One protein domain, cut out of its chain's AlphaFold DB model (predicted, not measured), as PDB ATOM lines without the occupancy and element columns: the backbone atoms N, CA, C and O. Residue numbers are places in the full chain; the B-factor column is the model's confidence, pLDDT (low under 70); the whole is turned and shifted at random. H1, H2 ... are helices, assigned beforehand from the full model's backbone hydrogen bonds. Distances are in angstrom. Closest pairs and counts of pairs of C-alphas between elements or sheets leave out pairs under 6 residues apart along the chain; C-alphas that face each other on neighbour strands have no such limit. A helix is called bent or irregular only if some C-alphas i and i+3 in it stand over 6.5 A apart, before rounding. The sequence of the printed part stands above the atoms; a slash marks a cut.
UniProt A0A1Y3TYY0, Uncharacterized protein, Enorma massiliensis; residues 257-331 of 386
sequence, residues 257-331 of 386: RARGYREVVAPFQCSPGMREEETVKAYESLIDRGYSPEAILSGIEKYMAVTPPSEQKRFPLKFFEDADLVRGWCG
ATOM      1  N   ARG A 257      11.617  37.814  -5.236       67.06
ATOM      2  CA  ARG A 257      10.244  37.277  -5.217       67.06
ATOM      3  C   ARG A 257       9.334  37.984  -6.226       67.06
ATOM      4  O   ARG A 257       8.617  37.301  -6.951       67.06
ATOM      5  N   ALA A 258       9.400  39.315  -6.313       69.12
ATOM      6  CA  ALA A 258       8.576  40.115  -7.221       69.12
ATOM      7  C   ALA A 258       8.925  39.896  -8.704       69.12
ATOM      8  O   ALA A 258       8.045  39.998  -9.558       69.12
ATOM      9  N   ARG A 259      10.186  39.567  -9.023       76.19
ATOM     10  CA  ARG A 259      10.575  39.160 -10.382       76.19
ATOM     11  C   ARG A 259      10.001  37.785 -10.728       76.19
ATOM     12  O   ARG A 259       9.295  37.676 -11.727       76.19
ATOM     13  N   GLY A 260      10.234  36.788  -9.869       80.62
ATOM     14  CA  GLY A 260       9.714  35.432 -10.066       80.62
ATOM     15  C   GLY A 260       8.190  35.400 -10.206       80.62
ATOM     16  O   GLY A 260       7.679  34.717 -11.082       80.62
ATOM     17  N   TYR A 261       7.462  36.223  -9.439       83.75
ATOM     18  CA  TYR A 261       6.005  36.356  -9.556       83.75
ATOM     19  C   TYR A 261       5.552  36.798 -10.958       83.75
ATOM     20  O   TYR A 261       4.615  36.224 -11.506       83.75
ATOM     21  N   ARG A 262       6.222  37.785 -11.576       83.50
ATOM     22  CA  ARG A 262       5.869  38.240 -12.937       83.50
ATOM     23  C   ARG A 262       6.092  37.148 -13.975       83.50
ATOM     24  O   ARG A 262       5.244  36.964 -14.838       83.50
ATOM     25  N   GLU A 263       7.214  36.440 -13.881       84.69
ATOM     26  CA  GLU A 263       7.563  35.333 -14.781       84.69
ATOM     27  C   GLU A 263       6.564  34.169 -14.620       84.69
ATOM     28  O   GLU A 263       6.084  33.630 -15.611       84.69
ATOM     29  N   VAL A 264       6.147  33.874 -13.383       83.88
ATOM     30  CA  VAL A 264       5.125  32.876 -13.017       83.88
ATOM     31  C   VAL A 264       3.701  33.249 -13.461       83.88
ATOM     32  O   VAL A 264       2.908  32.358 -13.760       83.88
ATOM     33  N   VAL A 265       3.351  34.540 -13.520       81.75
ATOM     34  CA  VAL A 265       2.002  34.999 -13.915       81.75
ATOM     35  C   VAL A 265       1.878  35.297 -15.418       81.75
ATOM     36  O   VAL A 265       0.779  35.217 -15.963       81.75
ATOM     37  N   ALA A 266       2.984  35.569 -16.116       83.06
ATOM     38  CA  ALA A 266       2.999  35.855 -17.555       83.06
ATOM     39  C   ALA A 266       2.308  34.808 -18.470       83.06
ATOM     40  O   ALA A 266       1.735  35.228 -19.477       83.06
ATOM     41  N   PRO A 267       2.296  33.488 -18.169       78.00
ATOM     42  CA  PRO A 267       1.588  32.497 -18.987       78.00
ATOM     43  C   PRO A 267       0.053  32.607 -18.962       78.00
ATOM     44  O   PRO A 267      -0.614  32.046 -19.835       78.00
ATOM     45  N   PHE A 268      -0.542  33.293 -17.979       73.69
ATOM     46  CA  PHE A 268      -1.999  33.394 -17.872       73.69
ATOM     47  C   PHE A 268      -2.552  34.517 -18.760       73.69
ATOM     48  O   PHE A 268      -2.182  35.681 -18.635       73.69
ATOM     49  N   GLN A 269      -3.528  34.187 -19.614       67.12
ATOM     50  CA  GLN A 269      -4.168  35.137 -20.546       67.12
ATOM     51  C   GLN A 269      -4.931  36.287 -19.862       67.12
ATOM     52  O   GLN A 269      -5.322  37.250 -20.522       67.12
ATOM     53  N   CYS A 270      -5.198  36.176 -18.562       62.75
ATOM     54  CA  CYS A 270      -5.881  37.191 -17.776       62.75
ATOM     55  C   CYS A 270      -5.005  37.563 -16.580       62.75
ATOM     56  O   CYS A 270      -4.758  36.724 -15.714       62.75
ATOM     57  N   SER A 271      -4.582  38.829 -16.510       60.59
ATOM     58  CA  SER A 271      -3.963  39.383 -15.305       60.59
ATOM     59  C   SER A 271      -4.890  39.168 -14.097       60.59
ATOM     60  O   SER A 271      -6.105  39.327 -14.247       60.59
ATOM     61  N   PRO A 272      -4.360  38.870 -12.897       61.03
ATOM     62  CA  PRO A 272      -5.178  38.538 -11.723       61.03
ATOM     63  C   PRO A 272      -6.099  39.680 -11.245       61.03
ATOM     64  O   PRO A 272      -7.033  39.442 -10.478       61.03
ATOM     65  N   GLY A 273      -5.892  40.910 -11.730       65.50
ATOM     66  CA  GLY A 273      -6.841  42.016 -11.605       65.50
ATOM     67  C   GLY A 273      -7.133  42.361 -10.145       65.50
ATOM     68  O   GLY A 273      -6.218  42.506  -9.344       65.50
ATOM     69  N   MET A 274      -8.415  42.431  -9.774       58.97
ATOM     70  CA  MET A 274      -8.838  42.727  -8.393       58.97
ATOM     71  C   MET A 274      -8.384  41.681  -7.352       58.97
ATOM     72  O   MET A 274      -8.548  41.920  -6.161       58.97
ATOM     73  N   ARG A 275      -7.826  40.538  -7.779       72.38
ATOM     74  CA  ARG A 275      -7.260  39.487  -6.913       72.38
ATOM     75  C   ARG A 275      -5.732  39.395  -6.991       72.38
ATOM     76  O   ARG A 275      -5.152  38.399  -6.564       72.38
ATOM     77  N   GLU A 276      -5.053  40.408  -7.532       79.06
ATOM     78  CA  GLU A 276      -3.586  40.430  -7.602       79.06
ATOM     79  C   GLU A 276      -2.938  40.270  -6.217       79.06
ATOM     80  O   GLU A 276      -2.065  39.422  -6.065       79.06
ATOM     81  N   GLU A 277      -3.425  40.962  -5.181       80.12
ATOM     82  CA  GLU A 277      -2.909  40.797  -3.811       80.12
ATOM     83  C   GLU A 277      -3.083  39.375  -3.253       80.12
ATOM     84  O   GLU A 277      -2.200  38.870  -2.560       80.12
ATOM     85  N   GLU A 278      -4.217  38.728  -3.529       82.31
ATOM     86  CA  GLU A 278      -4.488  37.344  -3.113       82.31
ATOM     87  C   GLU A 278      -3.552  36.374  -3.850       82.31
ATOM     88  O   GLU A 278      -2.991  35.461  -3.246       82.31
ATOM     89  N   THR A 279      -3.302  36.637  -5.136       82.31
ATOM     90  CA  THR A 279      -2.436  35.830  -6.006       82.31
ATOM     91  C   THR A 279      -0.965  35.962  -5.597       82.31
ATOM     92  O   THR A 279      -0.260  34.957  -5.526       82.31
ATOM     93  N   VAL A 280      -0.515  37.172  -5.235       84.56
ATOM     94  CA  VAL A 280       0.810  37.413  -4.633       84.56
ATOM     95  C   VAL A 280       0.942  36.662  -3.306       84.56
ATOM     96  O   VAL A 280       1.903  35.917  -3.139       84.56
ATOM     97  N   LYS A 281      -0.027  36.784  -2.385       85.19
ATOM     98  CA  LYS A 281      -0.000  36.081  -1.084       85.19
ATOM     99  C   LYS A 281       0.035  34.557  -1.245       85.19
ATOM    100  O   LYS A 281       0.769  33.881  -0.525       85.19
ATOM    101  N   ALA A 282      -0.727  34.010  -2.193       86.75
ATOM    102  CA  ALA A 282      -0.733  32.580  -2.485       86.75
ATOM    103  C   ALA A 282       0.618  32.115  -3.066       86.75
ATOM    104  O   ALA A 282       1.185  31.132  -2.590       86.75
ATOM    105  N   TYR A 283       1.200  32.866  -4.007       88.56
ATOM    106  CA  TYR A 283       2.552  32.611  -4.514       88.56
ATOM    107  C   TYR A 283       3.619  32.683  -3.404       88.56
ATOM    108  O   TYR A 283       4.439  31.774  -3.282       88.56
ATOM    109  N   GLU A 284       3.594  33.707  -2.544       87.31
ATOM    110  CA  GLU A 284       4.536  33.824  -1.423       87.31
ATOM    111  C   GLU A 284       4.406  32.660  -0.430       87.31
ATOM    112  O   GLU A 284       5.423  32.121   0.007       87.31
ATOM    113  N   SER A 285       3.181  32.195  -0.158       86.62
ATOM    114  CA  SER A 285       2.913  30.984   0.632       86.62
ATOM    115  C   SER A 285       3.569  29.734   0.026       86.62
ATOM    116  O   SER A 285       4.092  28.897   0.765       86.62
ATOM    117  N   LEU A 286       3.624  29.600  -1.306       87.69
ATOM    118  CA  LEU A 286       4.350  28.501  -1.958       87.69
ATOM    119  C   LEU A 286       5.873  28.639  -1.838       87.69
ATOM    120  O   LEU A 286       6.549  27.649  -1.547       87.69
ATOM    121  N   ILE A 287       6.415  29.849  -2.003       87.00
ATOM    122  CA  ILE A 287       7.848  30.112  -1.799       87.00
ATOM    123  C   ILE A 287       8.261  29.796  -0.351       87.00
ATOM    124  O   ILE A 287       9.296  29.164  -0.124       87.00
ATOM    125  N   ASP A 288       7.432  30.166   0.628       83.00
ATOM    126  CA  ASP A 288       7.660  29.880   2.049       83.00
ATOM    127  C   ASP A 288       7.484  28.383   2.390       83.00
ATOM    128  O   ASP A 288       8.151  27.877   3.293       83.00
ATOM    129  N   ARG A 289       6.673  27.639   1.622       82.94
ATOM    130  CA  ARG A 289       6.587  26.160   1.664       82.94
ATOM    131  C   ARG A 289       7.777  25.446   1.009       82.94
ATOM    132  O   ARG A 289       7.852  24.221   1.090       82.94
ATOM    133  N   GLY A 290       8.701  26.177   0.384       85.50
ATOM    134  CA  GLY A 290       9.948  25.643  -0.169       85.50
ATOM    135  C   GLY A 290      10.002  25.520  -1.693       85.50
ATOM    136  O   GLY A 290      11.069  25.218  -2.230       85.50
ATOM    137  N   TYR A 291       8.906  25.789  -2.406       88.25
ATOM    138  CA  TYR A 291       8.917  25.774  -3.869       88.25
ATOM    139  C   TYR A 291       9.842  26.871  -4.426       88.25
ATOM    140  O   TYR A 291       9.948  27.966  -3.866       88.25
ATOM    141  N   SER A 292      10.528  26.581  -5.533       87.44
ATOM    142  CA  SER A 292      11.276  27.591  -6.286       87.44
ATOM    143  C   SER A 292      10.372  28.252  -7.341       87.44
ATOM    144  O   SER A 292       9.426  27.606  -7.802       87.44
ATOM    145  N   PRO A 293      10.629  29.512  -7.748       89.25
ATOM    146  CA  PRO A 293       9.878  30.149  -8.832       89.25
ATOM    147  C   PRO A 293       9.915  29.331 -10.132       89.25
ATOM    148  O   PRO A 293       8.906  29.218 -10.817       89.25
ATOM    149  N   GLU A 294      11.051  28.697 -10.425       87.38
ATOM    150  CA  GLU A 294      11.272  27.861 -11.610       87.38
ATOM    151  C   GLU A 294      10.462  26.555 -11.542       87.38
ATOM    152  O   GLU A 294       9.866  26.138 -12.536       87.38
ATOM    153  N   ALA A 295      10.376  25.929 -10.362       88.94
ATOM    154  CA  ALA A 295       9.543  24.747 -10.139       88.94
ATOM    155  C   ALA A 295       8.043  25.072 -10.257       88.94
ATOM    156  O   ALA A 295       7.289  24.283 -10.827       88.94
ATOM    157  N   ILE A 296       7.621  26.244  -9.763       90.38
ATOM    158  CA  ILE A 296       6.249  26.751  -9.916       90.38
ATOM    159  C   ILE A 296       5.942  27.014 -11.393       90.38
ATOM    160  O   ILE A 296       4.926  26.533 -11.890       90.38
ATOM    161  N   LEU A 297       6.828  27.713 -12.110       89.62
ATOM    162  CA  LEU A 297       6.674  27.999 -13.538       89.62
ATOM    163  C   LEU A 297       6.580  26.707 -14.363       89.62
ATOM    164  O   LEU A 297       5.621  26.536 -15.111       89.62
ATOM    165  N   SER A 298       7.490  25.750 -14.156       89.62
ATOM    166  CA  SER A 298       7.452  24.450 -14.841       89.62
ATOM    167  C   SER A 298       6.181  23.648 -14.522       89.62
ATOM    168  O   SER A 298       5.655  22.940 -15.381       89.62
ATOM    169  N   GLY A 299       5.659  23.753 -13.295       90.12
ATOM    170  CA  GLY A 299       4.370  23.168 -12.927       90.12
ATOM    171  C   GLY A 299       3.197  23.819 -13.664       90.12
ATOM    172  O   GLY A 299       2.339  23.106 -14.182       90.12
ATOM    173  N   ILE A 300       3.190  25.149 -13.781       88.50
ATOM    174  CA  ILE A 300       2.179  25.904 -14.538       88.50
ATOM    175  C   ILE A 300       2.239  25.565 -16.028       88.50
ATOM    176  O   ILE A 300       1.198  25.327 -16.625       88.50
ATOM    177  N   GLU A 301       3.424  25.484 -16.633       88.62
ATOM    178  CA  GLU A 301       3.581  25.111 -18.046       88.62
ATOM    179  C   GLU A 301       2.989  23.724 -18.335       88.62
ATOM    180  O   GLU A 301       2.186  23.569 -19.257       88.62
ATOM    181  N   LYS A 302       3.308  22.725 -17.499       89.56
ATOM    182  CA  LYS A 302       2.729  21.372 -17.598       89.56
ATOM    183  C   LYS A 302       1.215  21.386 -17.387       89.56
ATOM    184  O   LYS A 302       0.492  20.729 -18.133       89.56
ATOM    185  N   TYR A 303       0.740  22.142 -16.398       86.06
ATOM    186  CA  TYR A 303      -0.683  22.286 -16.106       86.06
ATOM    187  C   TYR A 303      -1.447  22.880 -17.299       86.06
ATOM    188  O   TYR A 303      -2.448  22.325 -17.756       86.06
ATOM    189  N   MET A 304      -0.943  23.986 -17.848       84.88
ATOM    190  CA  MET A 304      -1.528  24.701 -18.983       84.88
ATOM    191  C   MET A 304      -1.514  23.857 -20.265       84.88
ATOM    192  O   MET A 304      -2.457  23.947 -21.047       84.88
ATOM    193  N   ALA A 305      -0.507  22.998 -20.460       87.25
ATOM    194  CA  ALA A 305      -0.430  22.089 -21.606       87.25
ATOM    195  C   ALA A 305      -1.535  21.011 -21.625       87.25
ATOM    196  O   ALA A 305      -1.902  20.537 -22.699       87.25
ATOM    197  N   VAL A 306      -2.071  20.627 -20.461       87.75
ATOM    198  CA  VAL A 306      -3.132  19.604 -20.329       87.75
ATOM    199  C   VAL A 306      -4.526  20.228 -20.159       87.75
ATOM    200  O   VAL A 306      -5.541  19.591 -20.442       87.75
ATOM    201  N   THR A 307      -4.597  21.487 -19.728       84.00
ATOM    202  CA  THR A 307      -5.848  22.160 -19.350       84.00
ATOM    203  C   THR A 307      -6.517  22.859 -20.536       84.00
ATOM    204  O   THR A 307      -5.853  23.630 -21.233       84.00
ATOM    205  N   PRO A 308      -7.835  22.685 -20.761       85.25
ATOM    206  CA  PRO A 308      -8.527  23.313 -21.885       85.25
ATOM    207  C   PRO A 308      -8.550  24.858 -21.781       85.25
ATOM    208  O   PRO A 308      -8.720  25.400 -20.685       85.25
ATOM    209  N   PRO A 309      -8.470  25.606 -22.906       80.88
ATOM    210  CA  PRO A 309      -8.381  27.077 -22.902       80.88
ATOM    211  C   PRO A 309      -9.540  27.828 -22.223       80.88
ATOM    212  O   PRO A 309      -9.401  28.996 -21.859       80.88
ATOM    213  N   SER A 310     -10.698  27.182 -22.060       78.25
ATOM    214  CA  SER A 310     -11.840  27.702 -21.299       78.25
ATOM    215  C   SER A 310     -11.555  27.790 -19.795       78.25
ATOM    216  O   SER A 310     -12.020  28.725 -19.141       78.25
ATOM    217  N   GLU A 311     -10.782  26.850 -19.253       73.06
ATOM    218  CA  GLU A 311     -10.420  26.799 -17.836       73.06
ATOM    219  C   GLU A 311      -9.194  27.659 -17.534       73.06
ATOM    220  O   GLU A 311      -9.204  28.371 -16.531       73.06
ATOM    221  N   GLN A 312      -8.208  27.713 -18.441       73.81
ATOM    222  CA  GLN A 312      -6.989  28.534 -18.311       73.81
ATOM    223  C   GLN A 312      -7.264  30.005 -17.910       73.81
ATOM    224  O   GLN A 312      -6.469  30.627 -17.206       73.81
ATOM    225  N   LYS A 313      -8.422  30.562 -18.295       68.25
ATOM    226  CA  LYS A 313      -8.854  31.936 -17.961       68.25
ATOM    227  C   LYS A 313      -9.286  32.148 -16.504       68.25
ATOM    228  O   LYS A 313      -9.429  33.288 -16.078       68.25
ATOM    229  N   ARG A 314      -9.517  31.079 -15.734       64.81
ATOM    230  CA  ARG A 314      -9.919  31.127 -14.313       64.81
ATOM    231  C   ARG A 314      -8.759  30.841 -13.348       64.81
ATOM    232  O   ARG A 314      -8.990  30.731 -12.146       64.81
ATOM    233  N   PHE A 315      -7.544  30.648 -13.865       65.69
ATOM    234  CA  PHE A 315      -6.599  29.724 -13.238       65.69
ATOM    235  C   PHE A 315      -5.431  30.245 -12.371       65.69
ATOM    236  O   PHE A 315      -4.909  29.406 -11.637       65.69
ATOM    237  N   PRO A 316      -5.030  31.539 -12.326       65.81
ATOM    238  CA  PRO A 316      -3.892  31.947 -11.493       65.81
ATOM    239  C   PRO A 316      -4.096  31.598 -10.012       65.81
ATOM    240  O   PRO A 316      -3.334  30.831  -9.433       65.81
ATOM    241  N   LEU A 317      -5.175  32.107  -9.410       68.62
ATOM    242  CA  LEU A 317      -5.411  31.966  -7.974       68.62
ATOM    243  C   LEU A 317      -5.661  30.507  -7.567       68.62
ATOM    244  O   LEU A 317      -5.022  30.009  -6.646       68.62
ATOM    245  N   LYS A 318      -6.529  29.804  -8.312       76.69
ATOM    246  CA  LYS A 318      -6.889  28.410  -8.017       76.69
ATOM    247  C   LYS A 318      -5.670  27.483  -8.056       76.69
ATOM    248  O   LYS A 318      -5.596  26.568  -7.244       76.69
ATOM    249  N   PHE A 319      -4.717  27.724  -8.965       80.62
ATOM    250  CA  PHE A 319      -3.466  26.970  -8.982       80.62
ATOM    251  C   PHE A 319      -2.668  27.191  -7.696       80.62
ATOM    252  O   PHE A 319      -2.245  26.220  -7.091       80.62
ATOM    253  N   PHE A 320      -2.474  28.437  -7.252       82.56
ATOM    254  CA  PHE A 320      -1.643  28.718  -6.074       82.56
ATOM    255  C   PHE A 320      -2.296  28.341  -4.732       82.56
ATOM    256  O   PHE A 320      -1.579  28.073  -3.766       82.56
ATOM    257  N   GLU A 321      -3.628  28.321  -4.656       84.25
ATOM    258  CA  GLU A 321      -4.383  27.944  -3.452       84.25
ATOM    259  C   GLU A 321      -4.445  26.422  -3.230       84.25
ATOM    260  O   GLU A 321      -4.355  25.958  -2.089       84.25
ATOM    261  N   ASP A 322      -4.578  25.632  -4.301       86.06
ATOM    262  CA  ASP A 322      -4.739  24.177  -4.223       86.06
ATOM    263  C   ASP A 322      -3.386  23.469  -4.029       86.06
ATOM    264  O   ASP A 322      -2.645  23.169  -4.967       86.06
ATOM    265  N   ALA A 323      -3.058  23.186  -2.767       84.62
ATOM    266  CA  ALA A 323      -1.784  22.593  -2.374       84.62
ATOM    267  C   ALA A 323      -1.514  21.200  -2.976       84.62
ATOM    268  O   ALA A 323      -0.343  20.849  -3.159       84.62
ATOM    269  N   ASP A 324      -2.557  20.418  -3.267       85.88
ATOM    270  CA  ASP A 324      -2.420  19.090  -3.869       85.88
ATOM    271  C   ASP A 324      -2.235  19.197  -5.384       85.88
ATOM    272  O   ASP A 324      -1.400  18.485  -5.948       85.88
ATOM    273  N   LEU A 325      -2.904  20.156  -6.031       86.00
ATOM    274  CA  LEU A 325      -2.676  20.484  -7.436       86.00
ATOM    275  C   LEU A 325      -1.253  21.029  -7.648       86.00
ATOM    276  O   LEU A 325      -0.523  20.478  -8.474       86.00
ATOM    277  N   VAL A 326      -0.786  22.000  -6.851       88.44
ATOM    278  CA  VAL A 326       0.622  22.458  -6.903       88.44
ATOM    279  C   VAL A 326       1.579  21.281  -6.727       88.44
ATOM    280  O   VAL A 326       2.523  21.140  -7.499       88.44
ATOM    281  N   ARG A 327       1.334  20.394  -5.753       88.56
ATOM    282  CA  ARG A 327       2.192  19.224  -5.522       88.56
ATOM    283  C   ARG A 327       2.181  18.241  -6.698       88.56
ATOM    284  O   ARG A 327       3.214  17.638  -6.989       88.56
ATOM    285  N   GLY A 328       1.041  18.062  -7.360       88.19
ATOM    286  CA  GLY A 328       0.903  17.192  -8.528       88.19
ATOM    287  C   GLY A 328       1.705  17.681  -9.737       88.19
ATOM    288  O   GLY A 328       2.326  16.871 -10.422       88.19
ATOM    289  N   TRP A 329       1.742  18.997  -9.970       89.31
ATOM    290  CA  TRP A 329       2.352  19.591 -11.169       89.31
ATOM    291  C   TRP A 329       3.788  20.098 -10.960       89.31
ATOM    292  O   TRP A 329       4.654  19.880 -11.813       89.31
ATOM    293  N   CYS A 330       4.066  20.725  -9.815       88.81
ATOM    294  CA  CYS A 330       5.395  21.217  -9.428       88.81
ATOM    295  C   CYS A 330       6.260  20.135  -8.755       88.81
ATOM    296  O   CYS A 330       7.459  20.335  -8.570       88.81
ATOM    297  N   GLY A 331       5.669  18.997  -8.370       87.44
ATOM    298  CA  GLY A 331       6.318  17.965  -7.560       87.44
ATOM    299  C   GLY A 331       6.288  18.279  -6.059       87.44
ATOM    300  O   GLY A 331       5.578  19.166  -5.591       87.44
TER     301      GLY A 331
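What this domain is: This is residues 257 to 331 of the 386 residues of an uncharacterized protein of Enorma massiliensis (UniProt A0A1Y3TYY0). Two helices, H1 and H3, run side by side and the same way on one side of a compact helical cluster, and H2, H5 and H6 make the other side, with H6 crossing H3 nearly at a right angle and H5 packed on H2 close to the middle. The short helix H4 sits out at one end of the longest axis, where the chain turns back from H3 toward H5. The printed part has 75 residues with six named helices, in the order H1, H2, H3, H4, H5, H6, and no named strand; the class is all helix. The whole is compact, with a radius of gyration of the C-alphas of 11.1 A, and it is rounded, with spans of 30 by 28 by 19 A.

Where its parts are: H1 holds residues 257 to 265, 12.2 A from first to last C-alpha, and begins at C-alpha 257 at (10.244, 37.277, -5.217). H2, the longest helix, holds residues 273 to 288 and measures 23.3 A. H2 is irregular: C-alphas 274 and 277 are 7.7 A apart, against about 5 A in a regular helix, and its line is a rough one. H3 holds residues 293 to 306, 20.3 A long, from C-alpha 293 at (9.878, 30.149, -8.832). H4 is residues 309 to 312, H5 is residues 315 to 321, and H6 is residues 323 to 330, which ends at C-alpha 330 at (5.395, 21.217, -9.428).

How they stand to each other: H1 and H3 touch at a shallow tilt of 9 degrees and run the same way; their closest C-alphas, those of Val 264 and Leu 297, are 5.1 A apart. H1 and H2 only just touch, with 3 pairs of C-alphas within 8 A, the closest being those of Tyr 261 and Tyr 283 at 7.2 A. H2 touches H1 with residues 280 to 284 alone, and the two helices run opposite ways at a steep tilt of 62 degrees. H2 touches H5 at a steep tilt of 41 degrees, the same way, closest at the C-alphas of Thr 279 and Leu 317, 5.3 A apart. H3 and H6 touch with 12 pairs of C-alphas within 8 A and stand about perpendicular, at 89 degrees; the C-alphas of Gly 299 and Cys 330 come closest, at 4.1 A. H5 and H6 touch only at the corner by their link, and only just, with 3 pairs of C-alphas within 8 A; the closest, those of Phe 319 and Val 326, are 6.4 A apart. H4 touches no helix but is close to H3 without clearly touching it, with the C-alphas of Met 304 and Gln 312 at 6.7 A. H4 and H5 meet only through their link. Among the pairs that are apart are H1 and H6, and H2 and H6. Of the 4 pairs of helices that touch and have a tilt, the corner pair left out, 1 is at a shallow tilt, and the helix packing is mostly crossed. In H3, H5 and H6 every pair of O i and N i+4 is within hydrogen-bond range, against 4 of 5 in H1 and 10 of 12 in H2; H4 is too short for such a pair.

The domain as a whole: The two C-alphas farthest apart, those of Asp 288 and Ser 310, are 30.5 A from each other, and the first and last printed C-alphas, those of Arg 257 and Gly 331, are 19.8 A apart. The printed part has no cut. The link from H1 to H2 is short but not tight, the other links are tight, and there is no long link. The mean pLDDT of the printed part is 81.1, and residues 257 to 258, 269 to 274 and 313 to 317 are under 70.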